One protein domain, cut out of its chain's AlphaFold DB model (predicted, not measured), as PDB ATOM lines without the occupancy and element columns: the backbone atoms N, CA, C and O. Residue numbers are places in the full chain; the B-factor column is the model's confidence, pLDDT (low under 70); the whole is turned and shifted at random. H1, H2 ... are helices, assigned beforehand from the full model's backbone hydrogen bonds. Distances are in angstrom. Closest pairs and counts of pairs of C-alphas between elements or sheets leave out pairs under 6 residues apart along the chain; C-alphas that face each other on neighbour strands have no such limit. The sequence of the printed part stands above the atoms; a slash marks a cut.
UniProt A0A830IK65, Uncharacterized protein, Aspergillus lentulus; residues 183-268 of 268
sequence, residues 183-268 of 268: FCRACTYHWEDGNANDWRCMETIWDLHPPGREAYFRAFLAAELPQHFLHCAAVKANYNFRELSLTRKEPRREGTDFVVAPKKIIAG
ATOM      1  N   PHE A 183     105.044 152.527  65.954       93.12
ATOM      2  CA  PHE A 183     106.353 152.216  65.381       93.12
ATOM      3  C   PHE A 183     107.271 151.641  66.464       93.12
ATOM      4  O   PHE A 183     107.184 152.017  67.632       93.12
ATOM      5  N   CYS A 184     108.162 150.722  66.091       92.44
ATOM      6  CA  CYS A 184     109.151 150.188  67.025       92.44
ATOM      7  C   CYS A 184     110.242 151.233  67.286       92.44
ATOM      8  O   CYS A 184     111.018 151.548  66.381       92.44
ATOM      9  N   ARG A 185     110.355 151.710  68.533       89.69
ATOM     10  CA  ARG A 185     111.349 152.726  68.908       89.69
ATOM     11  C   ARG A 185     112.785 152.296  68.608       89.69
ATOM     12  O   ARG A 185     113.558 153.113  68.128       89.69
ATOM     13  N   ALA A 186     113.123 151.020  68.801       89.06
ATOM     14  CA  ALA A 186     114.448 150.496  68.466       89.06
ATOM     15  C   ALA A 186     114.738 150.554  66.953       89.06
ATOM     16  O   ALA A 186     115.821 150.974  66.559       89.06
ATOM     17  N   CYS A 187     113.770 150.200  66.097       89.00
ATOM     18  CA  CYS A 187     113.906 150.341  64.641       89.00
ATOM     19  C   CYS A 187     114.025 151.808  64.221       89.00
ATOM     20  O   CYS A 187     114.832 152.138  63.354       89.00
ATOM     21  N   THR A 188     113.235 152.687  64.847       87.69
ATOM     22  CA  THR A 188     113.309 154.134  64.629       87.69
ATOM     23  C   THR A 188     114.707 154.657  64.961       87.69
ATOM     24  O   THR A 188     115.340 155.298  64.127       87.69
ATOM     25  N   TYR A 189     115.211 154.295  66.138       84.75
ATOM     26  CA  TYR A 189     116.516 154.698  66.643       84.75
ATOM     27  C   TYR A 189     117.669 154.173  65.776       84.75
ATOM     28  O   TYR A 189     118.559 154.931  65.408       84.75
ATOM     29  N   HIS A 190     117.623 152.900  65.364       84.44
ATOM     30  CA  HIS A 190     118.637 152.299  64.491       84.44
ATOM     31  C   HIS A 190     118.854 153.105  63.197       84.44
ATOM     32  O   HIS A 190     119.988 153.297  62.756       84.44
ATOM     33  N   TRP A 191     117.771 153.605  62.601       80.62
ATOM     34  CA  TRP A 191     117.834 154.453  61.413       80.62
ATOM     35  C   TRP A 191     118.273 155.890  61.728       80.62
ATOM     36  O   TRP A 191     119.157 156.416  61.048       80.62
ATOM     37  N   GLU A 192     117.678 156.523  62.746       80.75
ATOM     38  CA  GLU A 192     117.959 157.918  63.128       80.75
ATOM     39  C   GLU A 192     119.430 158.130  63.508       80.75
ATOM     40  O   GLU A 192     120.017 159.134  63.108       80.75
ATOM     41  N   ASP A 193     120.054 157.146  64.160       76.69
ATOM     42  CA  ASP A 193     121.473 157.174  64.538       76.69
ATOM     43  C   ASP A 193     122.425 156.798  63.398       76.69
ATOM     44  O   ASP A 193     123.642 156.899  63.533       76.69
ATOM     45  N   GLY A 194     121.892 156.386  62.247       73.62
ATOM     46  CA  GLY A 194     122.702 156.022  61.090       73.62
ATOM     47  C   GLY A 194     123.411 154.690  61.178       73.62
ATOM     48  O   GLY A 194     124.337 154.455  60.404       73.62
ATOM     49  N   ASN A 195     122.932 153.810  62.051       74.62
ATOM     50  CA  ASN A 195     123.385 152.425  62.102       74.62
ATOM     51  C   ASN A 195     122.898 151.627  60.877       74.62
ATOM     52  O   ASN A 195     123.513 150.627  60.515       74.62
ATOM     53  N   ALA A 196     121.843 152.102  60.204       71.75
ATOM     54  CA  ALA A 196     121.389 151.585  58.917       71.75
ATOM     55  C   ALA A 196     122.238 152.129  57.750       71.75
ATOM     56  O   ALA A 196     122.353 153.347  57.557       71.75
ATOM     57  N   ASN A 197     122.791 151.223  56.938       60.25
ATOM     58  CA  ASN A 197     123.615 151.529  55.764       60.25
ATOM     59  C   ASN A 197     122.926 151.214  54.418       60.25
ATOM     60  O   ASN A 197     123.539 151.383  53.363       60.25
ATOM     61  N   ASP A 198     121.640 150.846  54.428       62.53
ATOM     62  CA  ASP A 198     120.808 150.527  53.255       62.53
ATOM     63  C   ASP A 198     120.322 151.775  52.488       62.53
ATOM     64  O   ASP A 198     119.309 151.760  51.792       62.53
ATOM     65  N   TRP A 199     121.090 152.868  52.543       51.38
ATOM     66  CA  TRP A 199     120.862 154.076  51.741       51.38
ATOM     67  C   TRP A 199     120.986 153.828  50.227       51.38
ATOM     68  O   TRP A 199     120.637 154.707  49.441       51.38
ATOM     69  N   ARG A 200     121.480 152.659  49.790       46.44
ATOM     70  CA  ARG A 200     121.753 152.353  48.379       46.44
ATOM     71  C   ARG A 200     120.654 151.501  47.737       46.44
ATOM     72  O   ARG A 200     120.273 150.481  48.286       46.44
ATOM     73  N   CYS A 201     120.223 151.964  46.558       43.81
ATOM     74  CA  CYS A 201     119.394 151.351  45.506       43.81
ATOM     75  C   CYS A 201     118.393 150.243  45.907       43.81
ATOM     76  O   CYS A 201     118.767 149.158  46.331       43.81
ATOM     77  N   MET A 202     117.107 150.483  45.614       47.09
ATOM     78  CA  MET A 202     115.935 149.632  45.910       47.09
ATOM     79  C   MET A 202     115.959 148.193  45.345       47.09
ATOM     80  O   MET A 202     114.993 147.454  45.534       47.09
ATOM     81  N   GLU A 203     117.007 147.789  44.628       41.25
ATOM     82  CA  GLU A 203     117.076 146.520  43.894       41.25
ATOM     83  C   GLU A 203     117.319 145.293  44.793       41.25
ATOM     84  O   GLU A 203     117.018 144.179  44.372       41.25
ATOM     85  N   THR A 204     117.760 145.469  46.045       42.34
ATOM     86  CA  THR A 204     118.104 144.360  46.967       42.34
ATOM     87  C   THR A 204     117.105 144.135  48.115       42.34
ATOM     88  O   THR A 204     117.370 143.361  49.028       42.34
ATOM     89  N   ILE A 205     115.906 144.736  48.076       46.09
ATOM     90  CA  ILE A 205     114.889 144.649  49.161       46.09
ATOM     91  C   ILE A 205     114.271 143.237  49.325       46.09
ATOM     92  O   ILE A 205     113.486 142.984  50.242       46.09
ATOM     93  N   TRP A 206     114.621 142.292  48.455       41.81
ATOM     94  CA  TRP A 206     114.222 140.890  48.601       41.81
ATOM     95  C   TRP A 206     115.101 140.112  49.590       41.81
ATOM     96  O   TRP A 206     114.713 139.012  49.982       41.81
ATOM     97  N   ASP A 207     116.214 140.697  50.049       38.06
ATOM     98  CA  ASP A 207     117.124 140.061  50.995       38.06
ATOM     99  C   ASP A 207     116.832 140.456  52.455       38.06
ATOM    100  O   ASP A 207     116.544 141.601  52.805       38.06
ATOM    101  N   LEU A 208     116.914 139.451  53.327       43.34
ATOM    102  CA  LEU A 208     116.638 139.451  54.767       43.34
ATOM    103  C   LEU A 208     117.519 140.416  55.592       43.34
ATOM    104  O   LEU A 208     118.377 139.940  56.322       43.34
ATOM    105  N   HIS A 209     117.323 141.739  55.559       47.00
ATOM    106  CA  HIS A 209     118.018 142.637  56.508       47.00
ATOM    107  C   HIS A 209     117.171 143.816  57.032       47.00
ATOM    108  O   HIS A 209     117.388 144.966  56.655       47.00
ATOM    109  N   PRO A 210     116.253 143.598  57.993       58.00
ATOM    110  CA  PRO A 210     116.033 144.572  59.048       58.00
ATOM    111  C   PRO A 210     117.179 144.504  60.084       58.00
ATOM    112  O   PRO A 210     117.593 143.406  60.465       58.00
ATOM    113  N   PRO A 211     117.647 145.658  60.592       65.12
ATOM    114  CA  PRO A 211     116.951 146.941  60.550       65.12
ATOM    115  C   PRO A 211     117.485 147.879  59.452       65.12
ATOM    116  O   PRO A 211     118.673 148.158  59.373       65.12
ATOM    117  N   GLY A 212     116.570 148.395  58.631       74.06
ATOM    118  CA  GLY A 212     116.843 149.346  57.549       74.06
ATOM    119  C   GLY A 212     115.682 150.327  57.368       74.06
ATOM    120  O   GLY A 212     114.796 150.417  58.229       74.06
ATOM    121  N   ARG A 213     115.621 151.035  56.239       77.62
ATOM    122  CA  ARG A 213     114.591 152.046  55.940       77.62
ATOM    123  C   ARG A 213     113.172 151.501  56.079       77.62
ATOM    124  O   ARG A 213     112.294 152.166  56.624       77.62
ATOM    125  N   GLU A 214     112.937 150.276  55.615       79.81
ATOM    126  CA  GLU A 214     111.631 149.621  55.739       79.81
ATOM    127  C   GLU A 214     111.215 149.469  57.208       79.81
ATOM    128  O   GLU A 214     110.080 149.788  57.558       79.81
ATOM    129  N   ALA A 215     112.138 149.053  58.081       85.62
ATOM    130  CA  ALA A 215     111.865 148.873  59.505       85.62
ATOM    131  C   ALA A 215     111.545 150.203  60.209       85.62
ATOM    132  O   ALA A 215     110.699 150.225  61.101       85.62
ATOM    133  N   TYR A 216     112.165 151.309  59.782       87.00
ATOM    134  CA  TYR A 216     111.866 152.653  60.288       87.00
ATOM    135  C   TYR A 216     110.436 153.110  59.960       87.00
ATOM    136  O   TYR A 216     109.780 153.759  60.779       87.00
ATOM    137  N   PHE A 217     109.943 152.794  58.757       87.88
ATOM    138  CA  PHE A 217     108.611 153.205  58.297       87.88
ATOM    139  C   PHE A 217     107.519 152.146  58.500       87.88
ATOM    140  O   PHE A 217     106.349 152.414  58.206       87.88
ATOM    141  N   ARG A 218     107.860 150.955  59.000       91.12
ATOM    142  CA  ARG A 218     106.885 149.910  59.310       91.12
ATOM    143  C   ARG A 218     106.068 150.300  60.538       91.12
ATOM    144  O   ARG A 218     106.601 150.426  61.638       91.12
ATOM    145  N   ALA A 219     104.766 150.453  60.330       93.94
ATOM    146  CA  ALA A 219     103.798 150.630  61.399       93.94
ATOM    147  C   ALA A 219     103.139 149.297  61.762       93.94
ATOM    148  O   ALA A 219     103.084 148.371  60.953       93.94
ATOM    149  N   PHE A 220     102.609 149.244  62.974       94.88
ATOM    150  CA  PHE A 220     101.928 148.100  63.560       94.88
ATOM    151  C   PHE A 220     100.665 148.574  64.277       94.88
ATOM    152  O   PHE A 220     100.600 149.731  64.712       94.88
ATOM    153  N   LEU A 221      99.709 147.668  64.475       94.06
ATOM    154  CA  LEU A 221      98.753 147.838  65.568       94.06
ATOM    155  C   LEU A 221      99.508 147.729  66.898       94.06
ATOM    156  O   LEU A 221     100.453 146.940  67.023       94.06
ATOM    157  N   ALA A 222      99.078 148.466  67.922       92.00
ATOM    158  CA  ALA A 222      99.769 148.444  69.218       92.00
ATOM    159  C   ALA A 222      99.842 147.018  69.807       92.00
ATOM    160  O   ALA A 222     100.836 146.633  70.425       92.00
ATOM    161  N   ALA A 223      98.814 146.206  69.547       91.06
ATOM    162  CA  ALA A 223      98.723 144.817  69.991       91.06
ATOM    163  C   ALA A 223      99.675 143.844  69.263       91.06
ATOM    164  O   ALA A 223      99.930 142.759  69.783       91.06
ATOM    165  N   GLU A 224     100.193 144.194  68.084       92.00
ATOM    166  CA  GLU A 224     101.108 143.348  67.295       92.00
ATOM    167  C   GLU A 224     102.578 143.573  67.669       92.00
ATOM    168  O   GLU A 224     103.444 142.733  67.414       92.00
ATOM    169  N   LEU A 225     102.865 144.715  68.290       92.25
ATOM    170  CA  LEU A 225     104.215 145.165  68.594       92.25
ATOM    171  C   LEU A 225     104.997 144.197  69.516       92.25
ATOM    172  O   LEU A 225     106.165 143.934  69.216       92.25
ATOM    173  N   PRO A 226     104.399 143.578  70.562       93.06
ATOM    174  CA  PRO A 226     105.094 142.568  71.366       93.06
ATOM    175  C   PRO A 226     105.598 141.375  70.544       93.06
ATOM    176  O   PRO A 226     106.708 140.897  70.771       93.06
ATOM    177  N   GLN A 227     104.824 140.926  69.549       91.00
ATOM    178  CA  GLN A 227     105.229 139.822  68.677       91.00
ATOM    179  C   GLN A 227     106.395 140.225  67.766       91.00
ATOM    180  O   GLN A 227     107.298 139.427  67.521       91.00
ATOM    181  N   HIS A 228     106.409 141.471  67.288       91.69
ATOM    182  CA  HIS A 228     107.536 142.006  66.526       91.69
ATOM    183  C   HIS A 228     108.837 141.993  67.345       91.69
ATOM    184  O   HIS A 228     109.890 141.637  66.810       91.69
ATOM    185  N   PHE A 229     108.781 142.328  68.637       90.56
ATOM    186  CA  PHE A 229     109.971 142.407  69.491       90.56
ATOM    187  C   PHE A 229     110.725 141.081  69.626       90.56
ATOM    188  O   PHE A 229     111.953 141.103  69.676       90.56
ATOM    189  N   LEU A 230     110.032 139.936  69.588       89.62
ATOM    190  CA  LEU A 230     110.656 138.606  69.673       89.62
ATOM    191  C   LEU A 230     111.697 138.363  68.568       89.62
ATOM    192  O   LEU A 230     112.690 137.659  68.766       89.62
ATOM    193  N   HIS A 231     111.492 138.974  67.401       87.56
ATOM    194  CA  HIS A 231     112.320 138.757  66.214       87.56
ATOM    195  C   HIS A 231     113.057 140.022  65.751       87.56
ATOM    196  O   HIS A 231     113.772 139.985  64.754       87.56
ATOM    197  N   CYS A 232     112.914 141.143  66.462       87.56
ATOM    198  CA  CYS A 232     113.473 142.418  66.032       87.56
ATOM    199  C   CYS A 232     114.976 142.522  66.332       87.56
ATOM    200  O   CYS A 232     115.389 142.613  67.488       87.56
ATOM    201  N   ALA A 233     115.798 142.577  65.281       85.56
ATOM    202  CA  ALA A 233     117.245 142.764  65.398       85.56
ATOM    203  C   ALA A 233     117.619 144.081  66.106       85.56
ATOM    204  O   ALA A 233     118.532 144.095  66.927       85.56
ATOM    205  N   ALA A 234     116.875 145.168  65.864       85.94
ATOM    206  CA  ALA A 234     117.134 146.454  66.514       85.94
ATOM    207  C   ALA A 234     116.846 146.414  68.022       85.94
ATOM    208  O   ALA A 234     117.564 147.034  68.799       85.94
ATOM    209  N   VAL A 235     115.825 145.666  68.454       87.06
ATOM    210  CA  VAL A 235     115.557 145.463  69.889       87.06
ATOM    211  C   VAL A 235     116.703 144.679  70.532       87.06
ATOM    212  O   VAL A 235     117.168 145.050  71.605       87.06
ATOM    213  N   LYS A 236     117.217 143.647  69.849       86.62
ATOM    214  CA  LYS A 236     118.356 142.841  70.326       86.62
ATOM    215  C   LYS A 236     119.664 143.629  70.430       86.62
ATOM    216  O   LYS A 236     120.515 143.259  71.229       86.62
ATOM    217  N   ALA A 237     119.813 144.712  69.668       82.50
ATOM    218  CA  ALA A 237     120.968 145.605  69.763       82.50
ATOM    219  C   ALA A 237     121.008 146.421  71.073       82.50
ATOM    220  O   ALA A 237     122.041 147.007  71.377       82.50
ATOM    221  N   ASN A 238     119.918 146.429  71.856       81.56
ATOM    222  CA  ASN A 238     119.850 146.993  73.207       81.56
ATOM    223  C   ASN A 238     120.343 148.452  73.309       81.56
ATOM    224  O   ASN A 238     121.198 148.785  74.129       81.56
ATOM    225  N   TYR A 239     119.802 149.321  72.450       77.38
ATOM    226  CA  TYR A 239     120.141 150.745  72.415       77.38
ATOM    227  C   TYR A 239     119.914 151.445  73.758       77.38
ATOM    228  O   TYR A 239     118.863 151.298  74.386       77.38
ATOM    229  N   ASN A 240     120.862 152.299  74.146       75.06
ATOM    230  CA  ASN A 240     120.648 153.251  75.226       75.06
ATOM    231  C   ASN A 240     119.866 154.462  74.700       75.06
ATOM    232  O   ASN A 240     120.450 155.433  74.233       75.06
ATOM    233  N   PHE A 241     118.538 154.440  74.822       72.56
ATOM    234  CA  PHE A 241     117.671 155.537  74.358       72.56
ATOM    235  C   PHE A 241     117.894 156.885  75.074       72.56
ATOM    236  O   PHE A 241     117.282 157.884  74.691       72.56
ATOM    237  N   ARG A 242     118.725 156.927  76.129       69.88
ATOM    238  CA  ARG A 242     119.117 158.163  76.825       69.88
ATOM    239  C   ARG A 242     120.346 158.823  76.208       69.88
ATOM    240  O   ARG A 242     120.527 160.026  76.382       69.88
ATOM    241  N   GLU A 243     121.188 158.058  75.520       65.81
ATOM    242  CA  GLU A 243     122.325 158.608  74.793       65.81
ATOM    243  C   GLU A 243     121.803 159.208  73.495       65.81
ATOM    244  O   GLU A 243     121.259 158.528  72.641       65.81
ATOM    245  N   LEU A 244     121.879 160.527  73.376       56.91
ATOM    246  CA  LEU A 244     121.436 161.232  72.186       56.91
ATOM    247  C   LEU A 244     122.616 161.280  71.219       56.91
ATOM    248  O   LEU A 244     123.551 162.046  71.451       56.91
ATOM    249  N   SER A 245     122.577 160.524  70.119       57.19
ATOM    250  CA  SER A 245     123.535 160.763  69.037       57.19
ATOM    251  C   SER A 245     123.295 162.165  68.468       57.19
ATOM    252  O   SER A 245     122.277 162.445  67.832       57.19
ATOM    253  N   LEU A 246     124.231 163.080  68.738       53.66
ATOM    254  CA  LEU A 246     124.221 164.475  68.269       53.66
ATOM    255  C   LEU A 246     124.625 164.604  66.788       53.66
ATOM    256  O   LEU A 246     124.763 165.710  66.271       53.66
ATOM    257  N   THR A 247     124.883 163.484  66.110       54.19
ATOM    258  CA  THR A 247     125.666 163.466  64.866       54.19
ATOM    259  C   THR A 247     124.833 163.563  63.585       54.19
ATOM    260  O   THR A 247     125.396 163.877  62.533       54.19
ATOM    261  N   ARG A 248     123.504 163.375  63.629       54.94
ATOM    262  CA  ARG A 248     122.633 163.457  62.440       54.94
ATOM    263  C   ARG A 248     121.670 164.645  62.458       54.94
ATOM    264  O   ARG A 248     121.033 164.947  63.458       54.94
ATOM    265  N   LYS A 249     121.567 165.295  61.289       52.78
ATOM    266  CA  LYS A 249     120.725 166.471  60.996       52.78
ATOM    267  C   LYS A 249     119.290 166.128  60.570       52.78
ATOM    268  O   LYS A 249     118.525 167.051  60.297       52.78
ATOM    269  N   GLU A 250     118.930 164.848  60.436       56.44
ATOM    270  CA  GLU A 250     117.558 164.495  60.047       56.44
ATOM    271  C   GLU A 250     116.589 164.735  61.212       56.44
ATOM    272  O   GLU A 250     116.918 164.417  62.359       56.44
ATOM    273  N   PRO A 251     115.401 165.306  60.947       59.28
ATOM    274  CA  PRO A 251     114.397 165.498  61.979       59.28
ATOM    275  C   PRO A 251     113.962 164.136  62.518       59.28
ATOM    276  O   PRO A 251     113.613 163.227  61.764       59.28
ATOM    277  N   ARG A 252     113.995 164.002  63.843       69.88
ATOM    278  CA  ARG A 252     113.509 162.803  64.527       69.88
ATOM    279  C   ARG A 252     112.014 162.651  64.311       69.88
ATOM    280  O   ARG A 252     111.291 163.641  64.194       69.88
ATOM    281  N   ARG A 253     111.545 161.406  64.313       77.19
ATOM    282  CA  ARG A 253     110.116 161.118  64.307       77.19
ATOM    283  C   ARG A 253     109.468 161.753  65.535       77.19
ATOM    284  O   ARG A 253     109.829 161.450  66.669       77.19
ATOM    285  N   GLU A 254     108.493 162.613  65.288       78.75
ATOM    286  CA  GLU A 254     107.640 163.177  66.328       78.75
ATOM    287  C   GLU A 254     106.621 162.129  66.804       78.75
ATOM    288  O   GLU A 254     106.143 161.301  66.021       78.75
ATOM    289  N   GLY A 255     106.291 162.152  68.095       81.69
ATOM    290  CA  GLY A 255     105.340 161.227  68.708       81.69
ATOM    291  C   GLY A 255     105.595 161.026  70.200       81.69
ATOM    292  O   GLY A 255     106.578 161.519  70.750       81.69
ATOM    293  N   THR A 256     104.692 160.300  70.857       86.38
ATOM    294  CA  THR A 256     104.833 159.914  72.265       86.38
ATOM    295  C   THR A 256     105.278 158.461  72.350       86.38
ATOM    296  O   THR A 256     104.600 157.574  71.831       86.38
ATOM    297  N   ASP A 257     106.399 158.222  73.026       87.88
ATOM    298  CA  ASP A 257     106.858 156.872  73.342       87.88
ATOM    299  C   ASP A 257     105.987 156.277  74.462       87.88
ATOM    300  O   ASP A 257     105.668 156.943  75.448       87.88
ATOM    301  N   PHE A 258     105.610 155.006  74.324       89.62
ATOM    302  CA  PHE A 258     104.870 154.263  75.342       89.62
ATOM    303  C   PHE A 258     105.297 152.796  75.369       89.62
ATOM    304  O   PHE A 258     105.849 152.262  74.406       89.62
ATOM    305  N   VAL A 259     105.038 152.135  76.496       87.88
ATOM    306  CA  VAL A 259     105.377 150.723  76.696       87.88
ATOM    307  C   VAL A 259     104.198 149.850  76.278       87.88
ATOM    308  O   VAL A 259     103.067 150.071  76.705       87.88
ATOM    309  N   VAL A 260     104.475 148.825  75.476       85.88
ATOM    310  CA  VAL A 260     103.523 147.758  75.153       85.88
ATOM    311  C   VAL A 260     103.827 146.528  76.005       85.88
ATOM    312  O   VAL A 260     104.979 146.113  76.121       85.88
ATOM    313  N   ALA A 261     102.797 145.932  76.599       79.62
ATOM    314  CA  ALA A 261     102.913 144.675  77.331       79.62
ATOM    315  C   ALA A 261     102.340 143.517  76.493       79.62
ATOM    316  O   ALA A 261     101.379 143.729  75.745       79.62
ATOM    317  N   PRO A 262     102.870 142.285  76.620       75.50
ATOM    318  CA  PRO A 262     102.208 141.107  76.074       75.50
ATOM    319  C   PRO A 262     100.790 141.002  76.646       75.50
ATOM    320  O   PRO A 262     100.579 141.255  77.837       75.50
ATOM    321  N   LYS A 263      99.810 140.599  75.830       68.56
ATOM    322  CA  LYS A 263      98.492 140.239  76.368       68.56
ATOM    323  C   LYS A 263      98.697 139.108  77.375       68.56
ATOM    324  O   LYS A 263      99.258 138.075  77.016       68.56
ATOM    325  N   LYS A 264      98.257 139.302  78.624       57.25
ATOM    326  CA  LYS A 264      98.198 138.209  79.603       57.25
ATOM    327  C   LYS A 264      97.351 137.103  78.979       57.25
ATOM    328  O   LYS A 264      96.183 137.336  78.673       57.25
ATOM    329  N   ILE A 265      97.949 135.939  78.743       49.75
ATOM    330  CA  ILE A 265      97.198 134.744  78.368       49.75
ATOM    331  C   ILE A 265      96.346 134.425  79.592       49.75
ATOM    332  O   ILE A 265      96.874 134.027  80.628       49.75
ATOM    333  N   ILE A 266      95.045 134.695  79.512       44.72
ATOM    334  CA  ILE A 266      94.106 134.183  80.502       44.72
ATOM    335  C   ILE A 266      94.029 132.691  80.194       44.72
ATOM    336  O   ILE A 266      93.450 132.305  79.181       44.72
ATOM    337  N   ALA A 267      94.724 131.880  80.992       43.38
ATOM    338  CA  ALA A 267      94.541 130.437  80.970       43.38
ATOM    339  C   ALA A 267      93.073 130.172  81.333       43.38
ATOM    340  O   ALA A 267      92.628 130.587  82.405       43.38
ATOM    341  N   GLY A 268      92.327 129.611  80.381       43.47
ATOM    342  CA  GLY A 268      90.992 129.068  80.616       43.47
ATOM    343  C   GLY A 268      91.067 127.727  81.321       43.47
ATOM    344  O   GLY A 268      92.108 127.047  81.160       43.47
TER     345      GLY A 268
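This is residues 183 to 268 of the 268 residues of an uncharacterized protein of Aspergillus lentulus (UniProt A0A830IK65). There is little regular structure: a small group of short helices, with H1 touching H2 and H4 and H3 near H4, a long loop of residues 193 to 212 between H1 and H2, and after H4 a long stretch with no named element, residues 237 to 268, which ends in a tail reaching Gly 268. The 86 printed residues include four named helices, H1 to H4 in chain order, and no named strand; the class is all helix, with 24 residues in named elements. The whole is elongated, only just loose, close to compact: radius of gyration of the C-alphas 14.5 A, spans 50 by 33 by 21 A.

H1, residues 185 to 192, touches H2, residues 213 to 217; the closest C-alphas, of Thr 188 and Tyr 216, are 4.8 A apart. H1 also touches H4, residues 233 to 236, closest at the C-alphas of Ala 186 and Ala 234, 5.2 A. H3, residues 225 to 231, is close to H4 but not clearly touching, with the C-alphas of Phe 229 and Val 235 closest at 6.4 A. H3 is apart from H1 and H2. Every O i to N i+4 pair is within hydrogen-bond range in H1 and H2; in H3 1 of 3 is, beside 4 of 4 O i to N i+3 pairs, and H4 is too short for an i+4 pair.

H1 begins at C-alpha 185 (111.349, 152.726, 68.908) and is 10.2 A long; H2 is 6.5 A, H3 10.6 A, and H4 5.1 A, ending at C-alpha 236 (118.356, 142.841, 70.326).

The C-alphas of Lys 249 and Gly 268, the two farthest apart, are 51.7 A apart. The printed part has no cut; H1 to H2 is a long link, and residues 237 to 268 hold no named element. Mean pLDDT of the printed part is 73.1, with residues 197 to 211, 242 to 252 and 263 to 268 under 70.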